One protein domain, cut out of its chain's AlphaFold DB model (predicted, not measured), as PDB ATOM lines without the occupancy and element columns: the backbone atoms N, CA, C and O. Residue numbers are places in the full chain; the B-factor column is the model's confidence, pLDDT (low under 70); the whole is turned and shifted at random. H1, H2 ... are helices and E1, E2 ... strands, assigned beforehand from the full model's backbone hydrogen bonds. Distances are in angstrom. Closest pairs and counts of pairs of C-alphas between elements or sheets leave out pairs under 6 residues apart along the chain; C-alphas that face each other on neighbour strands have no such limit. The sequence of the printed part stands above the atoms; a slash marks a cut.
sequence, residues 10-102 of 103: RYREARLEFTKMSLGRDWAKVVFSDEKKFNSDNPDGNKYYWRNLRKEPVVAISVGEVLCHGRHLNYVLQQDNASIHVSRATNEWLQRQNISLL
ATOM      1  N   ARG A  10     248.652 165.271 321.628       94.38
ATOM      2  CA  ARG A  10     248.105 165.160 320.265       94.38
ATOM      3  C   ARG A  10     248.060 166.506 319.532       94.38
ATOM      4  O   ARG A  10     248.441 166.591 318.371       94.38
ATOM      5  N   TYR A  11     247.576 167.566 320.187       92.94
ATOM      6  CA  TYR A  11     247.507 168.890 319.559       92.94
ATOM      7  C   TYR A  11     248.884 169.549 319.433       92.94
ATOM      8  O   TYR A  11     249.082 170.353 318.526       92.94
ATOM      9  N   ARG A  12     249.847 169.232 320.308       94.56
ATOM     10  CA  ARG A  12     251.233 169.704 320.153       94.56
ATOM     11  C   ARG A  12     251.889 169.074 318.932       94.56
ATOM     12  O   ARG A  12     252.470 169.799 318.130       94.56
ATOM     13  N   GLU A  13     251.749 167.762 318.781       96.50
ATOM     14  CA  GLU A  13     252.269 167.008 317.639       96.50
ATOM     15  C   GLU A  13     251.641 167.482 316.328       96.50
ATOM     16  O   GLU A  13     252.366 167.832 315.404       96.50
ATOM     17  N   ALA A  14     250.310 167.618 316.274       94.25
ATOM     18  CA  ALA A  14     249.618 168.119 315.085       94.25
ATOM     19  C   ALA A  14     250.105 169.521 314.671       94.25
ATOM     20  O   ALA A  14     250.343 169.780 313.493       94.25
ATOM     21  N   ARG A  15     250.321 170.426 315.638       94.62
ATOM     22  CA  ARG A  15     250.871 171.763 315.360       94.62
ATOM     23  C   ARG A  15     252.321 171.711 314.874       94.62
ATOM     24  O   ARG A  15     252.700 172.520 314.026       94.62
ATOM     25  N   LEU A  16     253.130 170.789 315.398       95.69
ATOM     26  CA  LEU A  16     254.510 170.595 314.956       95.69
ATOM     27  C   LEU A  16     254.560 170.065 313.517       95.69
ATOM     28  O   LEU A  16     255.305 170.606 312.704       95.69
ATOM     29  N   GLU A  17     253.747 169.062 313.189       95.62
ATOM     30  CA  GLU A  17     253.654 168.504 311.836       95.62
ATOM     31  C   GLU A  17     253.157 169.540 310.824       95.62
ATOM     32  O   GLU A  17     253.786 169.729 309.782       95.62
ATOM     33  N   PHE A  18     252.121 170.314 311.168       94.31
ATOM     34  CA  PHE A  18     251.668 171.433 310.338       94.31
ATOM     35  C   PHE A  18     252.789 172.446 310.069       94.31
ATOM     36  O   PHE A  18     252.959 172.911 308.941       94.31
ATOM     37  N   THR A  19     253.584 172.766 311.097       94.12
ATOM     38  CA  THR A  19     254.715 173.694 310.965       94.12
ATOM     39  C   THR A  19     255.751 173.139 309.995       94.12
ATOM     40  O   THR A  19     256.135 173.846 309.070       94.12
ATOM     41  N   LYS A  20     256.157 171.872 310.161       95.25
ATOM     42  CA  LYS A  20     257.119 171.206 309.271       95.25
ATOM     43  C   LYS A  20     256.633 171.182 307.820       95.25
ATOM     44  O   LYS A  20     257.401 171.514 306.925       95.25
ATOM     45  N   MET A  21     255.364 170.843 307.594       91.81
ATOM     46  CA  MET A  21     254.751 170.783 306.261       91.81
ATOM     47  C   MET A  21     254.596 172.166 305.609       91.81
ATOM     48  O   MET A  21     254.610 172.283 304.385       91.81
ATOM     49  N   SER A  22     254.451 173.218 306.414       91.81
ATOM     50  CA  SER A  22     254.266 174.590 305.930       91.81
ATOM     51  C   SER A  22     255.581 175.354 305.727       91.81
ATOM     52  O   SER A  22     255.557 176.495 305.257       91.81
ATOM     53  N   LEU A  23     256.735 174.755 306.052       92.38
ATOM     54  CA  LEU A  23     258.042 175.355 305.779       92.38
ATOM     55  C   LEU A  23     258.224 175.561 304.268       92.38
ATOM     56  O   LEU A  23     258.074 174.636 303.476       92.38
ATOM     57  N   GLY A  24     258.548 176.792 303.863       89.31
ATOM     58  CA  GLY A  24     258.738 177.150 302.453       89.31
ATOM     59  C   GLY A  24     257.445 177.354 301.656       89.31
ATOM     60  O   GLY A  24     257.508 177.531 300.441       89.31
ATOM     61  N   ARG A  25     256.273 177.351 302.308       89.69
ATOM     62  CA  ARG A  25     255.001 177.620 301.630       89.69
ATOM     63  C   ARG A  25     254.887 179.084 301.204       89.69
ATOM     64  O   ARG A  25     255.225 180.000 301.948       89.69
ATOM     65  N   ASP A  26     254.336 179.289 300.013       90.75
ATOM     66  CA  ASP A  26     253.967 180.607 299.504       90.75
ATOM     67  C   ASP A  26     252.635 181.072 300.118       90.75
ATOM     68  O   ASP A  26     251.548 180.699 299.667       90.75
ATOM     69  N   TRP A  27     252.723 181.873 301.181       90.44
ATOM     70  CA  TRP A  27     251.565 182.375 301.923       90.44
ATOM     71  C   TRP A  27     250.715 183.383 301.141       90.44
ATOM     72  O   TRP A  27     249.548 183.560 301.477       90.44
ATOM     73  N   ALA A  28     251.238 183.986 300.067       89.50
ATOM     74  CA  ALA A  28     250.466 184.901 299.221       89.50
ATOM     75  C   ALA A  28     249.360 184.183 298.422       89.50
ATOM     76  O   ALA A  28     248.453 184.824 297.894       89.50
ATOM     77  N   LYS A  29     249.421 182.847 298.342       89.81
ATOM     78  CA  LYS A  29     248.405 181.994 297.707       89.81
ATOM     79  C   LYS A  29     247.427 181.373 298.704       89.81
ATOM     80  O   LYS A  29     246.594 180.561 298.301       89.81
ATOM     81  N   VAL A  30     247.528 181.708 299.990       90.56
ATOM     82  CA  VAL A  30     246.624 181.183 301.017       90.56
ATOM     83  C   VAL A  30     245.534 182.205 301.308       90.56
ATOM     84  O   VAL A  30     245.816 183.342 301.678       90.56
ATOM     85  N   VAL A  31     244.280 181.784 301.155       91.56
ATOM     86  CA  VAL A  31     243.110 182.573 301.543       91.56
ATOM     87  C   VAL A  31     242.702 182.133 302.943       91.56
ATOM     88  O   VAL A  31     242.289 180.993 303.132       91.56
ATOM     89  N   PHE A  32     242.839 183.021 303.923       91.69
ATOM     90  CA  PHE A  32     242.459 182.753 305.310       91.69
ATOM     91  C   PHE A  32     240.999 183.126 305.552       91.69
ATOM     92  O   PHE A  32     240.534 184.166 305.082       91.69
ATOM     93  N   SER A  33     240.289 182.295 306.310       92.00
ATOM     94  CA  SER A  33     238.909 182.553 306.715       92.00
ATOM     95  C   SER A  33     238.690 182.160 308.171       92.00
ATOM     96  O   SER A  33     239.270 181.185 308.646       92.00
ATOM     97  N   ASP A  34     237.871 182.940 308.870       90.50
ATOM     98  CA  ASP A  34     237.497 182.712 310.263       90.50
ATOM     99  C   ASP A  34     236.114 183.321 310.532       90.50
ATOM    100  O   ASP A  34     235.701 184.282 309.872       90.50
ATOM    101  N   GLU A  35     235.412 182.784 311.524       88.12
ATOM    102  CA  GLU A  35     234.153 183.328 312.013       88.12
ATOM    103  C   GLU A  35     234.402 184.153 313.275       88.12
ATOM    104  O   GLU A  35     234.691 183.638 314.356       88.12
ATOM    105  N   LYS A  36     234.223 185.472 313.176       85.06
ATOM    106  CA  LYS A  36     234.337 186.361 314.332       85.06
ATOM    107  C   LYS A  36     232.996 186.978 314.685       85.06
ATOM    108  O   LYS A  36     232.410 187.731 313.914       85.06
ATOM    109  N   LYS A  37     232.567 186.781 315.935       82.44
ATOM    110  CA  LYS A  37     231.510 187.612 316.520       82.44
ATOM    111  C   LYS A  37     232.044 189.025 316.767       82.44
ATOM    112  O   LYS A  37     232.941 189.211 317.602       82.44
ATOM    113  N   PHE A  38     231.487 189.998 316.057       74.81
ATOM    114  CA  PHE A  38     231.644 191.421 316.339       74.81
ATOM    115  C   PHE A  38     230.481 191.865 317.221       74.81
ATOM    116  O   PHE A  38     229.320 191.751 316.834       74.81
ATOM    117  N   ASN A  39     230.785 192.331 318.428       72.25
ATOM    118  CA  ASN A  39     229.786 192.996 319.255       72.25
ATOM    119  C   ASN A  39     229.797 194.476 318.858       72.25
ATOM    120  O   ASN A  39     230.865 195.086 318.869       72.25
ATOM    121  N   SER A  40     228.638 195.040 318.506       66.19
ATOM    122  CA  SER A  40     228.508 196.493 318.298       66.19
ATOM    123  C   SER A  40     228.840 197.258 319.581       66.19
ATOM    124  O   SER A  40     229.450 198.321 319.536       66.19
ATOM    125  N   ASP A  41     228.520 196.653 320.728       58.72
ATOM    126  CA  ASP A  41     228.672 197.265 322.037       58.72
ATOM    127  C   ASP A  41     229.485 196.317 322.926       58.72
ATOM    128  O   ASP A  41     229.059 195.208 323.260       58.72
ATOM    129  N   ASN A  42     230.703 196.726 323.279       56.97
ATOM    130  CA  ASN A  42     231.474 196.045 324.317       56.97
ATOM    131  C   ASN A  42     230.815 196.271 325.695       56.97
ATOM    132  O   ASN A  42     230.121 197.271 325.873       56.97
ATOM    133  N   PRO A  43     231.079 195.418 326.705       58.56
ATOM    134  CA  PRO A  43     230.704 195.697 328.099       58.56
ATOM    135  C   PRO A  43     231.237 197.052 328.594       58.56
ATOM    136  O   PRO A  43     230.560 197.741 329.353       58.56
ATOM    137  N   ASP A  44     232.409 197.447 328.086       60.50
ATOM    138  CA  ASP A  44     233.080 198.725 328.355       60.50
ATOM    139  C   ASP A  44     232.793 199.794 327.276       60.50
ATOM    140  O   ASP A  44     233.424 200.850 327.235       60.50
ATOM    141  N   GLY A  45     231.876 199.514 326.344       57.97
ATOM    142  CA  GLY A  45     231.486 200.429 325.279       57.97
ATOM    143  C   GLY A  45     230.522 201.489 325.799       57.97
ATOM    144  O   GLY A  45     229.459 201.168 326.332       57.97
ATOM    145  N   ASN A  46     230.865 202.768 325.622       61.34
ATOM    146  CA  ASN A  46     229.923 203.858 325.860       61.34
ATOM    147  C   ASN A  46     228.675 203.640 324.992       61.34
ATOM    148  O   ASN A  46     228.737 203.757 323.772       61.34
ATOM    149  N   LYS A  47     227.531 203.386 325.635       61.84
ATOM    150  CA  LYS A  47     226.213 203.200 324.993       61.84
ATOM    151  C   LYS A  47     225.704 204.446 324.254       61.84
ATOM    152  O   LYS A  47     224.651 204.407 323.628       61.84
ATOM    153  N   TYR A  48     226.427 205.560 324.366       67.00
ATOM    154  CA  TYR A  48     226.061 206.854 323.816       67.00
ATOM    155  C   TYR A  48     227.189 207.389 322.944       67.00
ATOM    156  O   TYR A  48     228.323 207.575 323.392       67.00
ATOM    157  N   TYR A  49     226.843 207.674 321.695       66.69
ATOM    158  CA  TYR A  49     227.697 208.345 320.733       66.69
ATOM    159  C   TYR A  49     227.375 209.843 320.732       66.69
ATOM    160  O   TYR A  49     226.288 210.251 320.328       66.69
ATOM    161  N   TRP A  50     228.320 210.671 321.180       68.69
ATOM    162  CA  TRP A  50     228.228 212.129 321.073       68.69
ATOM    163  C   TRP A  50     229.040 212.583 319.862       68.69
ATOM    164  O   TRP A  50     230.268 212.489 319.857       68.69
ATOM    165  N   ARG A  51     228.360 213.073 318.821       66.62
ATOM    166  CA  ARG A  51     228.999 213.576 317.597       66.62
ATOM    167  C   ARG A  51     228.799 215.070 317.453       66.62
ATOM    168  O   ARG A  51     227.681 215.571 317.516       66.62
ATOM    169  N   ASN A  52     229.884 215.773 317.146       71.25
ATOM    170  CA  ASN A  52     229.798 217.131 316.634       71.25
ATOM    171  C   ASN A  52     229.350 217.091 315.162       71.25
ATOM    172  O   ASN A  52     230.114 216.672 314.293       71.25
ATOM    173  N   LEU A  53     228.118 217.531 314.885       76.69
ATOM    174  CA  LEU A  53     227.509 217.512 313.546       76.69
ATOM    175  C   LEU A  53     228.212 218.419 312.522       76.69
ATOM    176  O   LEU A  53     227.923 218.336 311.337       76.69
ATOM    177  N   ARG A  54     229.154 219.267 312.955       81.62
ATOM    178  CA  ARG A  54     229.946 220.145 312.078       81.62
ATOM    179  C   ARG A  54     231.141 219.443 311.421       81.62
ATOM    180  O   ARG A  54     231.881 220.084 310.686       81.62
ATOM    181  N   LYS A  55     231.382 218.164 311.735       73.50
ATOM    182  CA  LYS A  55     232.472 217.362 311.167       73.50
ATOM    183  C   LYS A  55     231.915 216.150 310.421       73.50
ATOM    184  O   LYS A  55     231.051 215.431 310.939       73.50
ATOM    185  N   GLU A  56     232.438 215.924 309.221       76.31
ATOM    186  CA  GLU A  56     232.182 214.726 308.416       76.31
ATOM    187  C   GLU A  56     232.567 213.451 309.196       76.31
ATOM    188  O   GLU A  56     233.523 213.476 309.981       76.31
ATOM    189  N   PRO A  57     231.818 212.341 309.052       63.25
ATOM    190  CA  PRO A  57     232.111 211.111 309.770       63.25
ATOM    191  C   PRO A  57     233.326 210.415 309.150       63.25
ATOM    192  O   PRO A  57     233.349 210.133 307.956       63.25
ATOM    193  N   VAL A  58     234.319 210.078 309.974       63.75
ATOM    194  CA  VAL A  58     235.442 209.229 309.555       63.75
ATOM    195  C   VAL A  58     235.050 207.778 309.815       63.75
ATOM    196  O   VAL A  58     235.125 207.302 310.946       63.75
ATOM    197  N   VAL A  59     234.585 207.082 308.779       58.12
ATOM    198  CA  VAL A  59     234.334 205.637 308.838       58.12
ATOM    199  C   VAL A  59     235.571 204.933 308.299       58.12
ATOM    200  O   VAL A  59     235.812 204.925 307.097       58.12
ATOM    201  N   ALA A  60     236.367 204.350 309.192       51.41
ATOM    202  CA  ALA A  60     237.482 203.490 308.819       51.41
ATOM    203  C   ALA A  60     237.201 202.076 309.333       51.41
ATOM    204  O   ALA A  60     237.598 201.707 310.434       51.41
ATOM    205  N   ILE A  61     236.479 201.291 308.535       49.25
ATOM    206  CA  ILE A  61     236.480 199.834 308.663       49.25
ATOM    207  C   ILE A  61     237.372 199.329 307.535       49.25
ATOM    208  O   ILE A  61     236.957 199.279 306.382       49.25
ATOM    209  N   SER A  62     238.618 198.985 307.856       45.19
ATOM    210  CA  SER A  62     239.494 198.274 306.929       45.19
ATOM    211  C   SER A  62     239.193 196.779 307.028       45.19
ATOM    212  O   SER A  62     239.859 196.046 307.758       45.19
ATOM    213  N   VAL A  63     238.162 196.322 306.322       49.84
ATOM    214  CA  VAL A  63     238.115 194.917 305.904       49.84
ATOM    215  C   VAL A  63     239.073 194.851 304.724       49.84
ATOM    216  O   VAL A  63     238.869 195.573 303.750       49.84
ATOM    217  N   GLY A  64     240.175 194.107 304.845       46.03
ATOM    218  CA  GLY A  64     241.119 193.959 303.737       46.03
ATOM    219  C   GLY A  64     240.359 193.539 302.481       46.03
ATOM    220  O   GLY A  64     239.548 192.615 302.535       46.03
ATOM    221  N   GLU A  65     240.569 194.260 301.383       44.84
ATOM    222  CA  GLU A  65     239.962 193.940 300.098       44.84
ATOM    223  C   GLU A  65     240.361 192.508 299.722       44.84
ATOM    224  O   GLU A  65     241.545 192.189 299.587       44.84
ATOM    225  N   VAL A  66     239.375 191.617 299.607       49.72
ATOM    226  CA  VAL A  66     239.621 190.265 299.117       49.72
ATOM    227  C   VAL A  66     239.873 190.396 297.617       49.72
ATOM    228  O   VAL A  66     238.941 190.513 296.821       49.72
ATOM    229  N   LEU A  67     241.148 190.432 297.228       43.22
ATOM    230  CA  LEU A  67     241.587 190.391 295.835       43.22
ATOM    231  C   LEU A  67     241.232 189.024 295.220       43.22
ATOM    232  O   LEU A  67     242.080 188.156 295.053       43.22
ATOM    233  N   CYS A  68     239.962 188.838 294.859       46.50
ATOM    234  CA  CYS A  68     239.479 187.729 294.029       46.50
ATOM    235  C   CYS A  68     239.404 188.113 292.543       46.50
ATOM    236  O   CYS A  68     238.670 187.490 291.778       46.50
ATOM    237  N   HIS A  69     240.103 189.163 292.107       41.28
ATOM    238  CA  HIS A  69     240.008 189.639 290.731       41.28
ATOM    239  C   HIS A  69     241.161 189.103 289.881       41.28
ATOM    240  O   HIS A  69     242.223 189.706 289.767       41.28
ATOM    241  N   GLY A  70     240.891 187.971 289.229       44.28
ATOM    242  CA  GLY A  70     241.448 187.682 287.909       44.28
ATOM    243  C   GLY A  70     242.826 187.030 287.878       44.28
ATOM    244  O   GLY A  70     243.802 187.658 287.482       44.28
ATOM    245  N   ARG A  71     242.880 185.732 288.183       49.28
ATOM    246  CA  ARG A  71     243.652 184.705 287.451       49.28
ATOM    247  C   ARG A  71     243.406 183.353 288.117       49.28
ATOM    248  O   ARG A  71     243.302 183.283 289.336       49.28
ATOM    249  N   HIS A  72     243.360 182.288 287.318       53.53
ATOM    250  CA  HIS A  72     243.481 180.897 287.769       53.53
ATOM    251  C   HIS A  72     244.865 180.667 288.411       53.53
ATOM    252  O   HIS A  72     245.739 180.021 287.841       53.53
ATOM    253  N   LEU A  73     245.110 181.269 289.570       60.84
ATOM    254  CA  LEU A  73     246.229 180.926 290.430       60.84
ATOM    255  C   LEU A  73     245.746 179.808 291.359       60.84
ATOM    256  O   LEU A  73     244.593 179.806 291.788       60.84
ATOM    257  N   ASN A  74     246.622 178.840 291.635       78.25
ATOM    258  CA  ASN A  74     246.355 177.715 292.533       78.25
ATOM    259  C   ASN A  74     246.268 178.214 293.988       78.25
ATOM    260  O   ASN A  74     247.203 178.031 294.770       78.25
ATOM    261  N   TYR A  75     245.187 178.919 294.317       86.69
ATOM    262  CA  TYR A  75     244.893 179.370 295.668       86.69
ATOM    263  C   TYR A  75     244.466 178.192 296.538       86.69
ATOM    264  O   TYR A  75     243.829 177.243 296.074       86.69
ATOM    265  N   VAL A  76     244.822 178.272 297.816       91.69
ATOM    266  CA  VAL A  76     244.472 177.272 298.822       91.69
ATOM    267  C   VAL A  76     243.726 177.967 299.951       91.69
ATOM    268  O   VAL A  76     244.192 178.969 300.487       91.69
ATOM    269  N   LEU A  77     242.561 177.439 300.298       93.19
ATOM    270  CA  LEU A  77     241.721 177.955 301.367       93.19
ATOM    271  C   LEU A  77     242.178 177.382 302.712       93.19
ATOM    272  O   LEU A  77     242.343 176.173 302.854       93.19
ATOM    273  N   GLN A  78     242.345 178.243 303.710       94.75
ATOM    274  CA  GLN A  78     242.536 177.855 305.102       94.75
ATOM    275  C   GLN A  78     241.264 178.189 305.891       94.75
ATOM    276  O   GLN A  78     240.775 179.322 305.863       94.75
ATOM    277  N   GLN A  79     240.735 177.181 306.583       93.62
ATOM    278  CA  GLN A  79     239.651 177.303 307.560       93.62
ATOM    279  C   GLN A  79     240.038 176.528 308.823       93.62
ATOM    280  O   GLN A  79     240.979 175.726 308.799       93.62
ATOM    281  N   ASP A  80     239.345 176.775 309.931       92.06
ATOM    282  CA  ASP A  80     239.527 175.981 311.140       92.06
ATOM    283  C   ASP A  80     238.784 174.629 311.053       92.06
ATOM    284  O   ASP A  80     238.135 174.287 310.063       92.06
ATOM    285  N   ASN A  81     238.911 173.820 312.106       92.88
ATOM    286  CA  ASN A  81     238.311 172.490 312.170       92.88
ATOM    287  C   ASN A  81     236.932 172.505 312.862       92.88
ATOM    288  O   ASN A  81     236.574 171.526 313.527       92.88
ATOM    289  N   ALA A  82     236.169 173.607 312.781       90.44
ATOM    290  CA  ALA A  82     234.810 173.614 313.315       90.44
ATOM    291  C   ALA A  82     233.948 172.575 312.586       90.44
ATOM    292  O   ALA A  82     234.130 172.293 311.399       90.44
ATOM    293  N   SER A  83     232.981 171.995 313.298       94.75
ATOM    294  CA  SER A  83     232.174 170.872 312.798       94.75
ATOM    295  C   SER A  83     231.458 171.169 311.476       94.75
ATOM    296  O   SER A  83     231.267 170.261 310.669       94.75
ATOM    297  N   ILE A  84     231.095 172.431 311.233       92.44
ATOM    298  CA  ILE A  84     230.482 172.883 309.981       92.44
ATOM    299  C   ILE A  84     231.474 172.904 308.811       92.44
ATOM    300  O   ILE A  84     231.087 172.543 307.700       92.44
ATOM    301  N   HIS A  85     232.749 173.231 309.041       91.31
ATOM    302  CA  HIS A  85     233.785 173.249 308.002       91.31
ATOM    303  C   HIS A  85     234.186 171.835 307.583       91.31
ATOM    304  O   HIS A  85     234.388 171.572 306.403       91.31
ATOM    305  N   VAL A  86     234.198 170.892 308.529       92.56
ATOM    306  CA  VAL A  86     234.525 169.479 308.261       92.56
ATOM    307  C   VAL A  86     233.315 168.603 307.938       92.56
ATOM    308  O   VAL A  86     233.441 167.383 307.811       92.56
ATOM    309  N   SER A  87     232.124 169.196 307.821       94.94
ATOM    310  CA  SER A  87     230.906 168.444 307.531       94.94
ATOM    311  C   SER A  87     230.973 167.788 306.146       94.94
ATOM    312  O   SER A  87     231.621 168.292 305.225       94.94
ATOM    313  N   ARG A  88     230.262 166.668 305.966       96.31
ATOM    314  CA  ARG A  88     230.214 165.973 304.668       96.31
ATOM    315  C   ARG A  88     229.720 166.893 303.550       96.31
ATOM    316  O   ARG A  88     230.319 166.925 302.485       96.31
ATOM    317  N   ALA A  89     228.660 167.657 303.815       95.69
ATOM    318  CA  ALA A  89     228.082 168.574 302.839       95.69
ATOM    319  C   ALA A  89     229.083 169.659 302.407       95.69
ATOM    320  O   ALA A  89     229.217 169.926 301.215       95.69
ATOM    321  N   THR A  90     229.822 170.233 303.362       93.00
ATOM    322  CA  THR A  90     230.842 171.254 303.088       93.00
ATOM    323  C   THR A  90     231.990 170.682 302.263       93.00
ATOM    324  O   THR A  90     232.346 171.246 301.230       93.00
ATOM    325  N   ASN A  91     232.515 169.517 302.653       93.75
ATOM    326  CA  ASN A  91     233.594 168.849 301.924       93.75
ATOM    327  C   ASN A  91     233.182 168.454 300.496       93.75
ATOM    328  O   ASN A  91     233.943 168.680 299.557       93.75
ATOM    329  N   GLU A  92     231.970 167.922 300.301       96.06
ATOM    330  CA  GLU A  92     231.442 167.616 298.964       96.06
ATOM    331  C   GLU A  92     231.323 168.873 298.095       96.06
ATOM    332  O   GLU A  92     231.638 168.842 296.905       96.06
ATOM    333  N   TRP A  93     230.865 169.988 298.670       94.75
ATOM    334  CA  TRP A  93     230.748 171.245 297.939       94.75
ATOM    335  C   TRP A  93     232.120 171.787 297.521       94.75
ATOM    336  O   TRP A  93     232.307 172.106 296.348       94.75
ATOM    337  N   LEU A  94     233.099 171.809 298.433       92.81
ATOM    338  CA  LEU A  94     234.469 172.250 298.143       92.81
ATOM    339  C   LEU A  94     235.113 171.415 297.029       92.81
ATOM    340  O   LEU A  94     235.719 171.970 296.111       92.81
ATOM    341  N   GLN A  95     234.913 170.094 297.063       91.88
ATOM    342  CA  GLN A  95     235.375 169.184 296.013       91.88
ATOM    343  C   GLN A  95     234.717 169.489 294.663       91.88
ATOM    344  O   GLN A  95     235.414 169.590 293.655       91.88
ATOM    345  N   ARG A  96     233.392 169.696 294.631       92.81
ATOM    346  CA  ARG A  96     232.665 170.067 293.402       92.81
ATOM    347  C   ARG A  96     233.138 171.400 292.819       92.81
ATOM    348  O   ARG A  96     233.087 171.568 291.607       92.81
ATOM    349  N   GLN A  97     233.583 172.332 293.662       88.38
ATOM    350  CA  GLN A  97     234.131 173.626 293.238       88.38
ATOM    351  C   GLN A  97     235.639 173.591 292.947       88.38
ATOM    352  O   GLN A  97     236.209 174.621 292.597       88.38
ATOM    353  N   ASN A  98     236.292 172.428 293.073       90.69
ATOM    354  CA  ASN A  98     237.736 172.269 292.896       90.69
ATOM    355  C   ASN A  98     238.565 173.218 293.791       90.69
ATOM    356  O   ASN A  98     239.587 173.767 293.375       90.69
ATOM    357  N   ILE A  99     238.109 173.434 295.029       89.69
ATOM    358  CA  ILE A  99     238.796 174.278 296.012       89.69
ATOM    359  C   ILE A  99     239.759 173.409 296.820       89.69
ATOM    360  O   ILE A  99     239.357 172.441 297.464       89.69
ATOM    361  N   SER A 100     241.042 173.771 296.807       92.06
ATOM    362  CA  SER A 100     242.065 173.103 297.617       92.06
ATOM    363  C   SER A 100     242.067 173.650 299.042       92.06
ATOM    364  O   SER A 100     242.109 174.865 299.228       92.06
ATOM    365  N   LEU A 101     242.069 172.762 300.037       92.06
ATOM    366  CA  LEU A 101     242.196 173.122 301.451       92.06
ATOM    367  C   LEU A 101     243.648 173.033 301.925       92.06
ATOM    368  O   LEU A 101     244.418 172.180 301.475       92.06
ATOM    369  N   LEU A 102     244.013 173.919 302.849       91.94
ATOM    370  CA  LEU A 102     245.238 173.784 303.619       91.94
ATOM    371  C   LEU A 102     245.025 172.652 304.642       91.94
ATOM    372  O   LEU A 102     244.020 172.707 305.352       91.94
TER     373      LEU A 102
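This is residues 10 to 102 of the 103 residues of an uncharacterized protein of Haemonchus contortus (UniProt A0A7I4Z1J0). With little regular structure, the domain is a small pair of strands, E1 and E2, between two separate helices, H1 and H2, and a long loop whose residues 36 to 65 stick out. Of 93 printed residues, 28 are in named elements, in the order H1, E1, E2, H2; the class is mixed, the sheet E1, E2 parallel. The whole is extended, radius of gyration of the C-alphas 19.8 A, spanning 54 by 38 by 31 A.

Find C-alpha 10 at (248.105, 165.160, 320.265); from there H1, residues 10 to 22, runs 18.2 A. Next come E1, residues 30 to 32, and E2, residues 76 to 78. H2, residues 88 to 96, runs 12.2 A to C-alpha 96 at (232.665, 170.067, 293.402).

Look at E1 and E2, parallel at 28 degrees, where N 31 and O 76 are 2.9 A apart, within hydrogen-bond range. Residues 76 to 77 of E2 also pair, parallel, with residues 100 to 101. H1 and H2 are apart. In both, every O i to N i+4 pair is within hydrogen-bond range.

The C-alphas farthest apart, of Arg 10 and Arg 54, are 58.5 A apart. The printed part has no cut; E1 to E2 is a long link of 43 residues. Look there for pLDDT under 70, at residues 40 to 51 and 57 to 73.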